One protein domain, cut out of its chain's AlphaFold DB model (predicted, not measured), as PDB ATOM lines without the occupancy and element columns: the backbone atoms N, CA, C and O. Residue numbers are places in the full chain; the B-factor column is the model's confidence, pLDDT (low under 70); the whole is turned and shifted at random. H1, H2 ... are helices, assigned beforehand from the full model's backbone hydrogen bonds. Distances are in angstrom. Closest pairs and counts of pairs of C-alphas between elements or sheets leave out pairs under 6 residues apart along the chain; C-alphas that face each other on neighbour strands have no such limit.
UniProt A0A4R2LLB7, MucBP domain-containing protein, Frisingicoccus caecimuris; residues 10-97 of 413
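AT A GLANCE: This is residues 10 to 97 of the 413 residues of the protein "MucBP domain-containing protein" of Frisingicoccus caecimuris (UniProt A0A4R2LLB7). H1 runs one way, the short H2 and then H3 fold back along it, and the long H4 turns again, its residues 67 to 95 sticking out as a free arm. The printed part has 88 residues with four named helices, H1 to H4 in order, and no named strand: all helix. It is extended and flat, with radius of gyration of the C-alphas 18.7 A and spans of 58 by 41 by 14 A.

HOW THE PARTS SIT: H1, residues 10 to 33, touches H2, residues 41 to 44, with residues 22 to 29 alone; their closest C-alphas, Ser 26 and Val 41, are 5.9 A apart. With residues 11 to 19 alone H1 touches H3, residues 46 to 56, at a shallow tilt of 21 degrees, opposite ways; their closest C-alphas, Leu 15 and Pro 48, are 6.1 A apart. H4, residues 59 to 95, is apart from H1 and H2. H4 is close to H3 but not clearly touching; their closest C-alphas, Met 54 and Lys 62, are 6.4 A apart. Every O i to N i+4 pair is within hydrogen-bond range in H3 and H4, and 19 of 20 in H1.

IN THESE COORDINATES: H1 begins at C-alpha 10 (184.555, 238.569, 165.043) and spans 34.8 A; H4 spans 53.2 A to C-alpha 95 (216.802, 204.923, 137.743).

THE WHOLE: The printed part has no cut. Residues 32 to 45 and 91 to 97 are among those with pLDDT under 70.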
ATOM      1  N   LEU A  10     183.457 238.685 166.003       58.12
ATOM      2  CA  LEU A  10     184.555 238.569 165.043       58.12
ATOM      3  C   LEU A  10     184.603 237.190 164.355       58.12
ATOM      4  O   LEU A  10     184.879 237.092 163.164       58.12
ATOM      5  N   LEU A  11     184.313 236.119 165.099       63.53
ATOM      6  CA  LEU A  11     184.414 234.738 164.626       63.53
ATOM      7  C   LEU A  11     183.239 234.394 163.697       63.53
ATOM      8  O   LEU A  11     183.438 233.773 162.655       63.53
ATOM      9  N   LEU A  12     182.032 234.883 164.006       66.19
ATOM     10  CA  LEU A  12     180.880 234.783 163.102       66.19
ATOM     11  C   LEU A  12     181.124 235.549 161.789       66.19
ATOM     12  O   LEU A  12     180.804 235.041 160.716       66.19
ATOM     13  N   TRP A  13     181.730 236.739 161.873       72.56
ATOM     14  CA  TRP A  13     181.997 237.605 160.719       72.56
ATOM     15  C   TRP A  13     183.029 237.021 159.740       72.56
ATOM     16  O   TRP A  13     182.932 237.264 158.543       72.56
ATOM     17  N   VAL A  14     183.969 236.194 160.220       75.94
ATOM     18  CA  VAL A  14     184.913 235.436 159.371       75.94
ATOM     19  C   VAL A  14     184.300 234.127 158.849       75.94
ATOM     20  O   VAL A  14     184.563 233.726 157.717       75.94
ATOM     21  N   LEU A  15     183.459 233.455 159.642       77.75
ATOM     22  CA  LEU A  15     182.886 232.151 159.288       77.75
ATOM     23  C   LEU A  15     181.868 232.225 158.135       77.75
ATOM     24  O   LEU A  15     181.866 231.343 157.279       77.75
ATOM     25  N   VAL A  16     181.037 233.271 158.072       79.06
ATOM     26  CA  VAL A  16     180.046 233.447 156.989       79.06
ATOM     27  C   VAL A  16     180.691 233.552 155.592       79.06
ATOM     28  O   VAL A  16     180.367 232.712 154.749       79.06
ATOM     29  N   PRO A  17     181.618 234.494 155.308       81.06
ATOM     30  CA  PRO A  17     182.249 234.584 153.989       81.06
ATOM     31  C   PRO A  17     183.099 233.351 153.658       81.06
ATOM     32  O   PRO A  17     183.148 232.950 152.499       81.06
ATOM     33  N   LEU A  18     183.703 232.691 154.655       80.25
ATOM     34  CA  LEU A  18     184.455 231.451 154.443       80.25
ATOM     35  C   LEU A  18     183.556 230.298 153.955       80.25
ATOM     36  O   LEU A  18     183.969 229.533 153.084       80.25
ATOM     37  N   ILE A  19     182.328 230.178 154.473       81.38
ATOM     38  CA  ILE A  19     181.348 229.181 154.003       81.38
ATOM     39  C   ILE A  19     180.883 229.503 152.577       81.38
ATOM     40  O   ILE A  19     180.835 228.606 151.738       81.38
ATOM     41  N   VAL A  20     180.597 230.776 152.279       83.38
ATOM     42  CA  VAL A  20     180.217 231.216 150.923       83.38
ATOM     43  C   VAL A  20     181.340 230.933 149.918       83.38
ATOM     44  O   VAL A  20     181.078 230.368 148.860       83.38
ATOM     45  N   TYR A  21     182.593 231.236 150.268       80.06
ATOM     46  CA  TYR A  21     183.757 230.937 149.433       80.06
ATOM     47  C   TYR A  21     183.889 229.433 149.142       80.06
ATOM     48  O   TYR A  21     183.991 229.051 147.980       80.06
ATOM     49  N   ASN A  22     183.770 228.568 150.159       79.88
ATOM     50  CA  ASN A  22     183.796 227.112 149.954       79.88
ATOM     51  C   ASN A  22     182.654 226.624 149.036       79.88
ATOM     52  O   ASN A  22     182.875 225.737 148.212       79.88
ATOM     53  N   LEU A  23     181.450 227.203 149.131       80.31
ATOM     54  CA  LEU A  23     180.320 226.875 148.247       80.31
ATOM     55  C   LEU A  23     180.589 227.269 146.787       80.31
ATOM     56  O   LEU A  23     180.391 226.446 145.894       80.31
ATOM     57  N   PHE A  24     181.096 228.479 146.536       80.12
ATOM     58  CA  PHE A  24     181.484 228.900 145.184       80.12
ATOM     59  C   PHE A  24     182.611 228.025 144.617       80.12
ATOM     60  O   PHE A  24     182.519 227.569 143.477       80.12
ATOM     61  N   SER A  25     183.628 227.704 145.423       73.69
ATOM     62  CA  SER A  25     184.690 226.773 145.031       73.69
ATOM     63  C   SER A  25     184.158 225.357 144.754       73.69
ATOM     64  O   SER A  25     184.628 224.719 143.815       73.69
ATOM     65  N   SER A  26     183.149 224.879 145.498       73.94
ATOM     66  CA  SER A  26     182.483 223.585 145.252       73.94
ATOM     67  C   SER A  26     181.828 223.538 143.873       73.94
ATOM     68  O   SER A  26     182.069 222.606 143.107       73.94
ATOM     69  N   VAL A  27     181.042 224.567 143.534       76.94
ATOM     70  CA  VAL A  27     180.377 224.678 142.226       76.94
ATOM     71  C   VAL A  27     181.410 224.784 141.103       76.94
ATOM     72  O   VAL A  27     181.279 224.105 140.089       76.94
ATOM     73  N   SER A  28     182.477 225.565 141.304       75.19
ATOM     74  CA  SER A  28     183.567 225.686 140.331       75.19
ATOM     75  C   SER A  28     184.293 224.356 140.092       75.19
ATOM     76  O   SER A  28     184.547 224.012 138.942       75.19
ATOM     77  N   SER A  29     184.605 223.588 141.145       72.25
ATOM     78  CA  SER A  29     185.248 222.270 141.011       72.25
ATOM     79  C   SER A  29     184.363 221.291 140.241       72.25
ATOM     80  O   SER A  29     184.843 220.604 139.343       72.25
ATOM     81  N   TYR A  30     183.063 221.266 140.553       72.12
ATOM     82  CA  TYR A  30     182.098 220.402 139.878       72.12
ATOM     83  C   TYR A  30     181.967 220.726 138.382       72.12
ATOM     84  O   TYR A  30     181.963 219.815 137.560       72.12
ATOM     85  N   MET A  31     181.923 222.014 138.020       71.44
ATOM     86  CA  MET A  31     181.830 222.455 136.622       71.44
ATOM     87  C   MET A  31     183.075 222.130 135.782       71.44
ATOM     88  O   MET A  31     182.948 221.961 134.574       71.44
ATOM     89  N   VAL A  32     184.267 222.071 136.389       69.19
ATOM     90  CA  VAL A  32     185.533 221.854 135.661       69.19
ATOM     91  C   VAL A  32     185.928 220.378 135.597       69.19
ATOM     92  O   VAL A  32     186.407 219.929 134.561       69.19
ATOM     93  N   TYR A  33     185.724 219.618 136.678       64.00
ATOM     94  CA  TYR A  33     186.220 218.238 136.802       64.00
ATOM     95  C   TYR A  33     185.108 217.180 136.879       64.00
ATOM     96  O   TYR A  33     185.400 215.995 137.003       64.00
ATOM     97  N   GLY A  34     183.828 217.572 136.899       67.12
ATOM     98  CA  GLY A  34     182.693 216.663 137.141       67.12
ATOM     99  C   GLY A  34     182.627 216.085 138.565       67.12
ATOM    100  O   GLY A  34     181.615 215.508 138.958       67.12
ATOM    101  N   ASN A  35     183.681 216.274 139.365       66.69
ATOM    102  CA  ASN A  35     183.844 215.754 140.715       66.69
ATOM    103  C   ASN A  35     184.159 216.891 141.709       66.69
ATOM    104  O   ASN A  35     184.896 217.835 141.419       66.69
ATOM    105  N   ILE A  36     183.601 216.793 142.916       60.09
ATOM    106  CA  ILE A  36     183.815 217.754 144.013       60.09
ATOM    107  C   ILE A  36     185.047 217.358 144.855       60.09
ATOM    108  O   ILE A  36     185.634 218.202 145.529       60.09
ATOM    109  N   ALA A  37     185.460 216.085 144.820       57.56
ATOM    110  CA  ALA A  37     186.528 215.560 145.675       57.56
ATOM    111  C   ALA A  37     187.948 215.969 145.235       57.56
ATOM    112  O   ALA A  37     188.811 216.176 146.089       57.56
ATOM    113  N   GLU A  38     188.177 216.095 143.924       54.47
ATOM    114  CA  GLU A  38     189.503 216.315 143.315       54.47
ATOM    115  C   GLU A  38     189.993 217.773 143.399       54.47
ATOM    116  O   GLU A  38     191.183 218.041 143.245       54.47
ATOM    117  N   GLY A  39     189.101 218.724 143.693       59.47
ATOM    118  CA  GLY A  39     189.447 220.133 143.871       59.47
ATOM    119  C   GLY A  39     189.876 220.504 145.296       59.47
ATOM    120  O   GLY A  39     189.546 219.837 146.278       59.47
ATOM    121  N   TYR A  40     190.524 221.670 145.427       59.94
ATOM    122  CA  TYR A  40     190.983 222.266 146.700       59.94
ATOM    123  C   TYR A  40     189.909 222.339 147.807       59.94
ATOM    124  O   TYR A  40     190.235 222.366 148.996       59.94
ATOM    125  N   VAL A  41     188.635 222.353 147.412       63.16
ATOM    126  CA  VAL A  41     187.423 222.358 148.245       63.16
ATOM    127  C   VAL A  41     187.483 221.329 149.375       63.16
ATOM    128  O   VAL A  41     187.208 221.661 150.529       63.16
ATOM    129  N   SER A  42     187.883 220.093 149.061       62.56
ATOM    130  CA  SER A  42     187.927 218.984 150.021       62.56
ATOM    131  C   SER A  42     188.856 219.280 151.205       62.56
ATOM    132  O   SER A  42     188.531 218.964 152.351       62.56
ATOM    133  N   THR A  43     189.968 219.978 150.953       64.94
ATOM    134  CA  THR A  43     190.924 220.415 151.984       64.94
ATOM    135  C   THR A  43     190.455 221.652 152.759       64.94
ATOM    136  O   THR A  43     190.763 221.788 153.942       64.94
ATOM    137  N   GLN A  44     189.692 222.551 152.128       69.12
ATOM    138  CA  GLN A  44     189.281 223.829 152.723       69.12
ATOM    139  C   GLN A  44     188.033 223.713 153.613       69.12
ATOM    140  O   GLN A  44     187.904 224.454 154.594       69.12
ATOM    141  N   MET A  45     187.167 222.728 153.357       69.69
ATOM    142  CA  MET A  45     185.948 222.463 154.135       69.69
ATOM    143  C   MET A  45     186.200 222.132 155.621       69.69
ATOM    144  O   MET A  45     185.283 222.217 156.441       69.69
ATOM    145  N   ILE A  46     187.443 221.820 156.012       72.38
ATOM    146  CA  ILE A  46     187.818 221.635 157.422       72.38
ATOM    147  C   ILE A  46     187.865 222.959 158.209       72.38
ATOM    148  O   ILE A  46     187.629 222.962 159.419       72.38
ATOM    149  N   TYR A  47     188.128 224.100 157.558       73.75
ATOM    150  CA  TYR A  47     188.304 225.377 158.257       73.75
ATOM    151  C   TYR A  47     187.002 225.923 158.875       73.75
ATOM    152  O   TYR A  47     187.040 226.261 160.062       73.75
ATOM    153  N   PRO A  48     185.838 225.954 158.185       74.75
ATOM    154  CA  PRO A  48     184.564 226.319 158.816       74.75
ATOM    155  C   PRO A  48     184.231 225.461 160.043       74.75
ATOM    156  O   PRO A  48     183.778 225.988 161.060       74.75
ATOM    157  N   LEU A  49     184.516 224.153 159.985       74.19
ATOM    158  CA  LEU A  49     184.321 223.228 161.103       74.19
ATOM    159  C   LEU A  49     185.239 223.566 162.288       74.19
ATOM    160  O   LEU A  49     184.766 223.617 163.422       74.19
ATOM    161  N   LEU A  50     186.523 223.854 162.044       72.88
ATOM    162  CA  LEU A  50     187.478 224.261 163.084       72.88
ATOM    163  C   LEU A  50     187.115 225.608 163.731       72.88
ATOM    164  O   LEU A  50     187.227 225.749 164.951       72.88
ATOM    165  N   TYR A  51     186.634 226.581 162.951       73.12
ATOM    166  CA  TYR A  51     186.142 227.856 163.481       73.12
ATOM    167  C   TYR A  51     184.876 227.667 164.332       73.12
ATOM    168  O   TYR A  51     184.830 228.144 165.469       73.12
ATOM    169  N   LEU A  52     183.891 226.899 163.855       73.25
ATOM    170  CA  LEU A  52     182.690 226.560 164.630       73.25
ATOM    171  C   LEU A  52     183.049 225.830 165.937       73.25
ATOM    172  O   LEU A  52     182.491 226.131 166.994       73.25
ATOM    173  N   LEU A  53     184.037 224.929 165.899       71.56
ATOM    174  CA  LEU A  53     184.567 224.264 167.088       71.56
ATOM    175  C   LEU A  53     185.180 225.280 168.072       71.56
ATOM    176  O   LEU A  53     184.862 225.249 169.262       71.56
ATOM    177  N   MET A  54     185.996 226.227 167.594       67.56
ATOM    178  CA  MET A  54     186.570 227.281 168.443       67.56
ATOM    179  C   MET A  54     185.517 228.202 169.076       67.56
ATOM    180  O   MET A  54     185.726 228.631 170.209       67.56
ATOM    181  N   ALA A  55     184.383 228.466 168.420       70.12
ATOM    182  CA  ALA A  55     183.278 229.219 169.026       70.12
ATOM    183  C   ALA A  55     182.592 228.452 170.180       70.12
ATOM    184  O   ALA A  55     182.142 229.053 171.160       70.12
ATOM    185  N   CYS A  56     182.525 227.122 170.087       68.94
ATOM    186  CA  CYS A  56     181.846 226.269 171.066       68.94
ATOM    187  C   CYS A  56     182.693 225.926 172.306       68.94
ATOM    188  O   CYS A  56     182.133 225.753 173.392       68.94
ATOM    189  N   LEU A  57     184.021 225.834 172.185       72.88
ATOM    190  CA  LEU A  57     184.936 225.369 173.245       72.88
ATOM    191  C   LEU A  57     185.227 226.413 174.344       72.88
ATOM    192  O   LEU A  57     185.147 227.623 174.125       72.88
ATOM    193  N   ASP A  58     185.540 225.953 175.561       74.12
ATOM    194  CA  ASP A  58     186.073 226.805 176.647       74.12
ATOM    195  C   ASP A  58     187.582 227.055 176.482       74.12
ATOM    196  O   ASP A  58     188.275 226.261 175.858       74.12
ATOM    197  N   GLU A  59     188.145 228.104 177.095       72.38
ATOM    198  CA  GLU A  59     189.577 228.459 176.951       72.38
ATOM    199  C   GLU A  59     190.561 227.322 177.287       72.38
ATOM    200  O   GLU A  59     191.613 227.188 176.658       72.38
ATOM    201  N   LYS A  60     190.216 226.452 178.247       75.25
ATOM    202  CA  LYS A  60     191.008 225.245 178.549       75.25
ATOM    203  C   LYS A  60     190.956 224.228 177.402       75.25
ATOM    204  O   LYS A  60     191.975 223.629 177.069       75.25
ATOM    205  N   GLU A  61     189.794 224.067 176.772       76.94
ATOM    206  CA  GLU A  61     189.592 223.166 175.635       76.94
ATOM    207  C   GLU A  61     190.184 223.754 174.340       76.94
ATOM    208  O   GLU A  61     190.835 223.023 173.602       76.94
ATOM    209  N   LYS A  62     190.088 225.075 174.104       74.19
ATOM    210  CA  LYS A  62     190.773 225.777 172.996       74.19
ATOM    211  C   LYS A  62     192.294 225.563 173.049       74.19
ATOM    212  O   LYS A  62     192.916 225.309 172.018       74.19
ATOM    213  N   LYS A  63     192.907 225.620 174.241       76.00
ATOM    214  CA  LYS A  63     194.343 225.321 174.428       76.00
ATOM    215  C   LYS A  63     194.688 223.854 174.141       76.00
ATOM    216  O   LYS A  63     195.749 223.589 173.578       76.00
ATOM    217  N   LEU A  64     193.806 222.913 174.484       79.44
ATOM    218  CA  LEU A  64     193.985 221.490 174.174       79.44
ATOM    219  C   LEU A  64     193.829 221.214 172.669       79.44
ATOM    220  O   LEU A  64     194.672 220.529 172.097       79.44
ATOM    221  N   LEU A  65     192.833 221.819 172.014       77.69
ATOM    222  CA  LEU A  65     192.647 221.761 170.561       77.69
ATOM    223  C   LEU A  65     193.893 222.266 169.825       77.69
ATOM    224  O   LEU A  65     194.419 221.555 168.977       77.69
ATOM    225  N   LYS A  66     194.428 223.440 170.197       79.62
ATOM    226  CA  LYS A  66     195.658 223.979 169.588       79.62
ATOM    227  C   LYS A  66     196.852 223.025 169.722       79.62
ATOM    228  O   LYS A  66     197.596 222.864 168.761       79.62
ATOM    229  N   ARG A  67     197.015 222.349 170.869       83.75
ATOM    230  CA  ARG A  67     198.062 221.323 171.054       83.75
ATOM    231  C   ARG A  67     197.851 220.101 170.154       83.75
ATOM    232  O   ARG A  67     198.819 219.634 169.564       83.75
ATOM    233  N   LEU A  68     196.614 219.622 170.005       81.06
ATOM    234  CA  LEU A  68     196.295 218.521 169.086       81.06
ATOM    235  C   LEU A  68     196.526 218.909 167.619       81.06
ATOM    236  O   LEU A  68     197.109 218.122 166.885       81.06
ATOM    237  N   CYS A  69     196.150 220.121 167.200       77.88
ATOM    238  CA  CYS A  69     196.418 220.610 165.845       77.88
ATOM    239  C   CYS A  69     197.923 220.690 165.545       77.88
ATOM    240  O   CYS A  69     198.346 220.241 164.487       77.88
ATOM    241  N   VAL A  70     198.741 221.195 166.479       83.06
ATOM    242  CA  VAL A  70     200.209 221.225 166.319       83.06
ATOM    243  C   VAL A  70     200.791 219.809 166.246       83.06
ATOM    244  O   VAL A  70     201.612 219.538 165.375       83.06
ATOM    245  N   GLY A  71     200.329 218.881 167.094       82.75
ATOM    246  CA  GLY A  71     200.737 217.473 167.023       82.75
ATOM    247  C   GLY A  71     200.344 216.793 165.706       82.75
ATOM    248  O   GLY A  71     201.133 216.039 165.144       82.75
ATOM    249  N   TRP A  72     199.159 217.104 165.174       80.31
ATOM    250  CA  TRP A  72     198.668 216.576 163.898       80.31
ATOM    251  C   TRP A  72     199.452 217.119 162.695       80.31
ATOM    252  O   TRP A  72     199.836 216.348 161.819       80.31
ATOM    253  N   VAL A  73     199.768 218.419 162.679       83.31
ATOM    254  CA  VAL A  73     200.651 219.020 161.662       83.31
ATOM    255  C   VAL A  73     202.057 218.418 161.735       83.31
ATOM    256  O   VAL A  73     202.627 218.096 160.697       83.31
ATOM    257  N   GLY A  74     202.591 218.181 162.939       86.00
ATOM    258  CA  GLY A  74     203.862 217.474 163.125       86.00
ATOM    259  C   GLY A  74     203.837 216.043 162.573       86.00
ATOM    260  O   GLY A  74     204.762 215.642 161.873       86.00
ATOM    261  N   ALA A  75     202.759 215.292 162.817       83.56
ATOM    262  CA  ALA A  75     202.584 213.947 162.267       83.56
ATOM    263  C   ALA A  75     202.500 213.951 160.729       83.56
ATOM    264  O   ALA A  75     203.177 213.153 160.085       83.56
ATOM    265  N   ILE A  76     201.740 214.879 160.132       83.94
ATOM    266  CA  ILE A  76     201.668 215.047 158.670       83.94
ATOM    267  C   ILE A  76     203.039 215.414 158.087       83.94
ATOM    268  O   ILE A  76     203.432 214.844 157.071       83.94
ATOM    269  N   ALA A  77     203.796 216.307 158.731       84.88
ATOM    270  CA  ALA A  77     205.140 216.672 158.284       84.88
ATOM    271  C   ALA A  77     206.101 215.469 158.301       84.88
ATOM    272  O   ALA A  77     206.832 215.257 157.336       84.88
ATOM    273  N   ILE A  78     206.058 214.637 159.351       88.69
ATOM    274  CA  ILE A  78     206.849 213.398 159.430       88.69
ATOM    275  C   ILE A  78     206.444 212.420 158.319       88.69
ATOM    276  O   ILE A  78     207.320 211.886 157.642       88.69
ATOM    277  N   ILE A  79     205.142 212.215 158.085       85.88
ATOM    278  CA  ILE A  79     204.645 211.347 157.003       85.88
ATOM    279  C   ILE A  79     205.118 211.861 155.637       85.88
ATOM    280  O   ILE A  79     205.620 211.072 154.843       85.88
ATOM    281  N   GLY A  80     205.038 213.171 155.385       77.56
ATOM    282  CA  GLY A  80     205.515 213.788 154.145       77.56
ATOM    283  C   GLY A  80     207.020 213.617 153.927       77.56
ATOM    284  O   GLY A  80     207.438 213.275 152.824       77.56
ATOM    285  N   VAL A  81     207.841 213.771 154.973       87.31
ATOM    286  CA  VAL A  81     209.296 213.532 154.898       87.31
ATOM    287  C   VAL A  81     209.607 212.050 154.664       87.31
ATOM    288  O   VAL A  81     210.443 211.735 153.821       87.31
ATOM    289  N   VAL A  82     208.919 211.128 155.346       88.31
ATOM    290  CA  VAL A  82     209.091 209.679 155.130       88.31
ATOM    291  C   VAL A  82     208.668 209.282 153.715       88.31
ATOM    292  O   VAL A  82     209.402 208.557 153.047       88.31
ATOM    293  N   GLN A  83     207.539 209.795 153.220       83.50
ATOM    294  CA  GLN A  83     207.084 209.567 151.849       83.50
ATOM    295  C   GLN A  83     208.063 210.155 150.827       83.50
ATOM    296  O   GLN A  83     208.357 209.487 149.842       83.50
ATOM    297  N   PHE A  84     208.619 211.347 151.066       82.75
ATOM    298  CA  PHE A  84     209.637 211.944 150.200       82.75
ATOM    299  C   PHE A  84     210.925 211.110 150.170       82.75
ATOM    300  O   PHE A  84     211.425 210.813 149.093       82.75
ATOM    301  N   VAL A  85     211.435 210.664 151.323       87.12
ATOM    302  CA  VAL A  85     212.639 209.815 151.398       87.12
ATOM    303  C   VAL A  85     212.408 208.444 150.750       87.12
ATOM    304  O   VAL A  85     213.288 207.947 150.050       87.12
ATOM    305  N   LEU A  86     211.226 207.841 150.924       81.69
ATOM    306  CA  LEU A  86     210.864 206.591 150.250       81.69
ATOM    307  C   LEU A  86     210.699 206.779 148.738       81.69
ATOM    308  O   LEU A  86     211.227 205.971 147.983       81.69
ATOM    309  N   ALA A  87     210.036 207.847 148.288       77.50
ATOM    310  CA  ALA A  87     209.895 208.172 146.870       77.50
ATOM    311  C   ALA A  87     211.251 208.478 146.220       77.50
ATOM    312  O   ALA A  87     211.510 208.019 145.116       77.50
ATOM    313  N   LEU A  88     212.148 209.178 146.920       79.12
ATOM    314  CA  LEU A  88     213.508 209.456 146.463       79.12
ATOM    315  C   LEU A  88     214.341 208.166 146.386       79.12
ATOM    316  O   LEU A  88     215.007 207.933 145.381       79.12
ATOM    317  N   LYS A  89     214.240 207.274 147.383       78.88
ATOM    318  CA  LYS A  89     214.870 205.944 147.332       78.88
ATOM    319  C   LYS A  89     214.321 205.097 146.178       78.88
ATOM    320  O   LYS A  89     215.108 204.482 145.470       78.88
ATOM    321  N   LEU A  90     213.003 205.072 145.974       74.56
ATOM    322  CA  LEU A  90     212.360 204.343 144.875       74.56
ATOM    323  C   LEU A  90     212.720 204.936 143.506       74.56
ATOM    324  O   LEU A  90     212.985 204.177 142.586       74.56
ATOM    325  N   TYR A  91     212.815 206.262 143.388       67.88
ATOM    326  CA  TYR A  91     213.276 206.944 142.178       67.88
ATOM    327  C   TYR A  91     214.716 206.555 141.832       67.88
ATOM    328  O   TYR A  91     214.988 206.193 140.691       67.88
ATOM    329  N   PHE A  92     215.632 206.551 142.808       64.19
ATOM    330  CA  PHE A  92     216.993 206.056 142.580       64.19
ATOM    331  C   PHE A  92     217.010 204.564 142.211       64.19
ATOM    332  O   PHE A  92     217.663 204.209 141.238       64.19
ATOM    333  N   VAL A  93     216.238 203.716 142.902       62.16
ATOM    334  CA  VAL A  93     216.131 202.270 142.614       62.16
ATOM    335  C   VAL A  93     215.482 201.968 141.255       62.16
ATOM    336  O   VAL A  93     215.806 200.952 140.660       62.16
ATOM    337  N   GLN A  94     214.601 202.822 140.727       54.72
ATOM    338  CA  GLN A  94     214.094 202.693 139.353       54.72
ATOM    339  C   GLN A  94     215.076 203.240 138.312       54.72
ATOM    340  O   GLN A  94     215.145 202.720 137.202       54.72
ATOM    341  N   LYS A  95     215.838 204.288 138.652       54.50
ATOM    342  CA  LYS A  95     216.802 204.923 137.743       54.50
ATOM    343  C   LYS A  95     218.113 204.143 137.616       54.50
ATOM    344  O   LYS A  95     218.803 204.289 136.612       54.50
ATOM    345  N   THR A  96     218.427 203.290 138.588       51.16
ATOM    346  CA  THR A  96     219.299 202.126 138.411       51.16
ATOM    347  C   THR A  96     218.418 200.895 138.181       51.16
ATOM    348  O   THR A  96     218.121 200.197 139.156       51.16
ATOM    349  N   PRO A  97     217.972 200.596 136.943       53.31
ATOM    350  CA  PRO A  97     217.384 199.284 136.686       53.31
ATOM    351  C   PRO A  97     218.369 198.201 137.160       53.31
ATOM    352  O   PRO A  97     219.584 198.443 137.131       53.31
TER     353      PRO A  97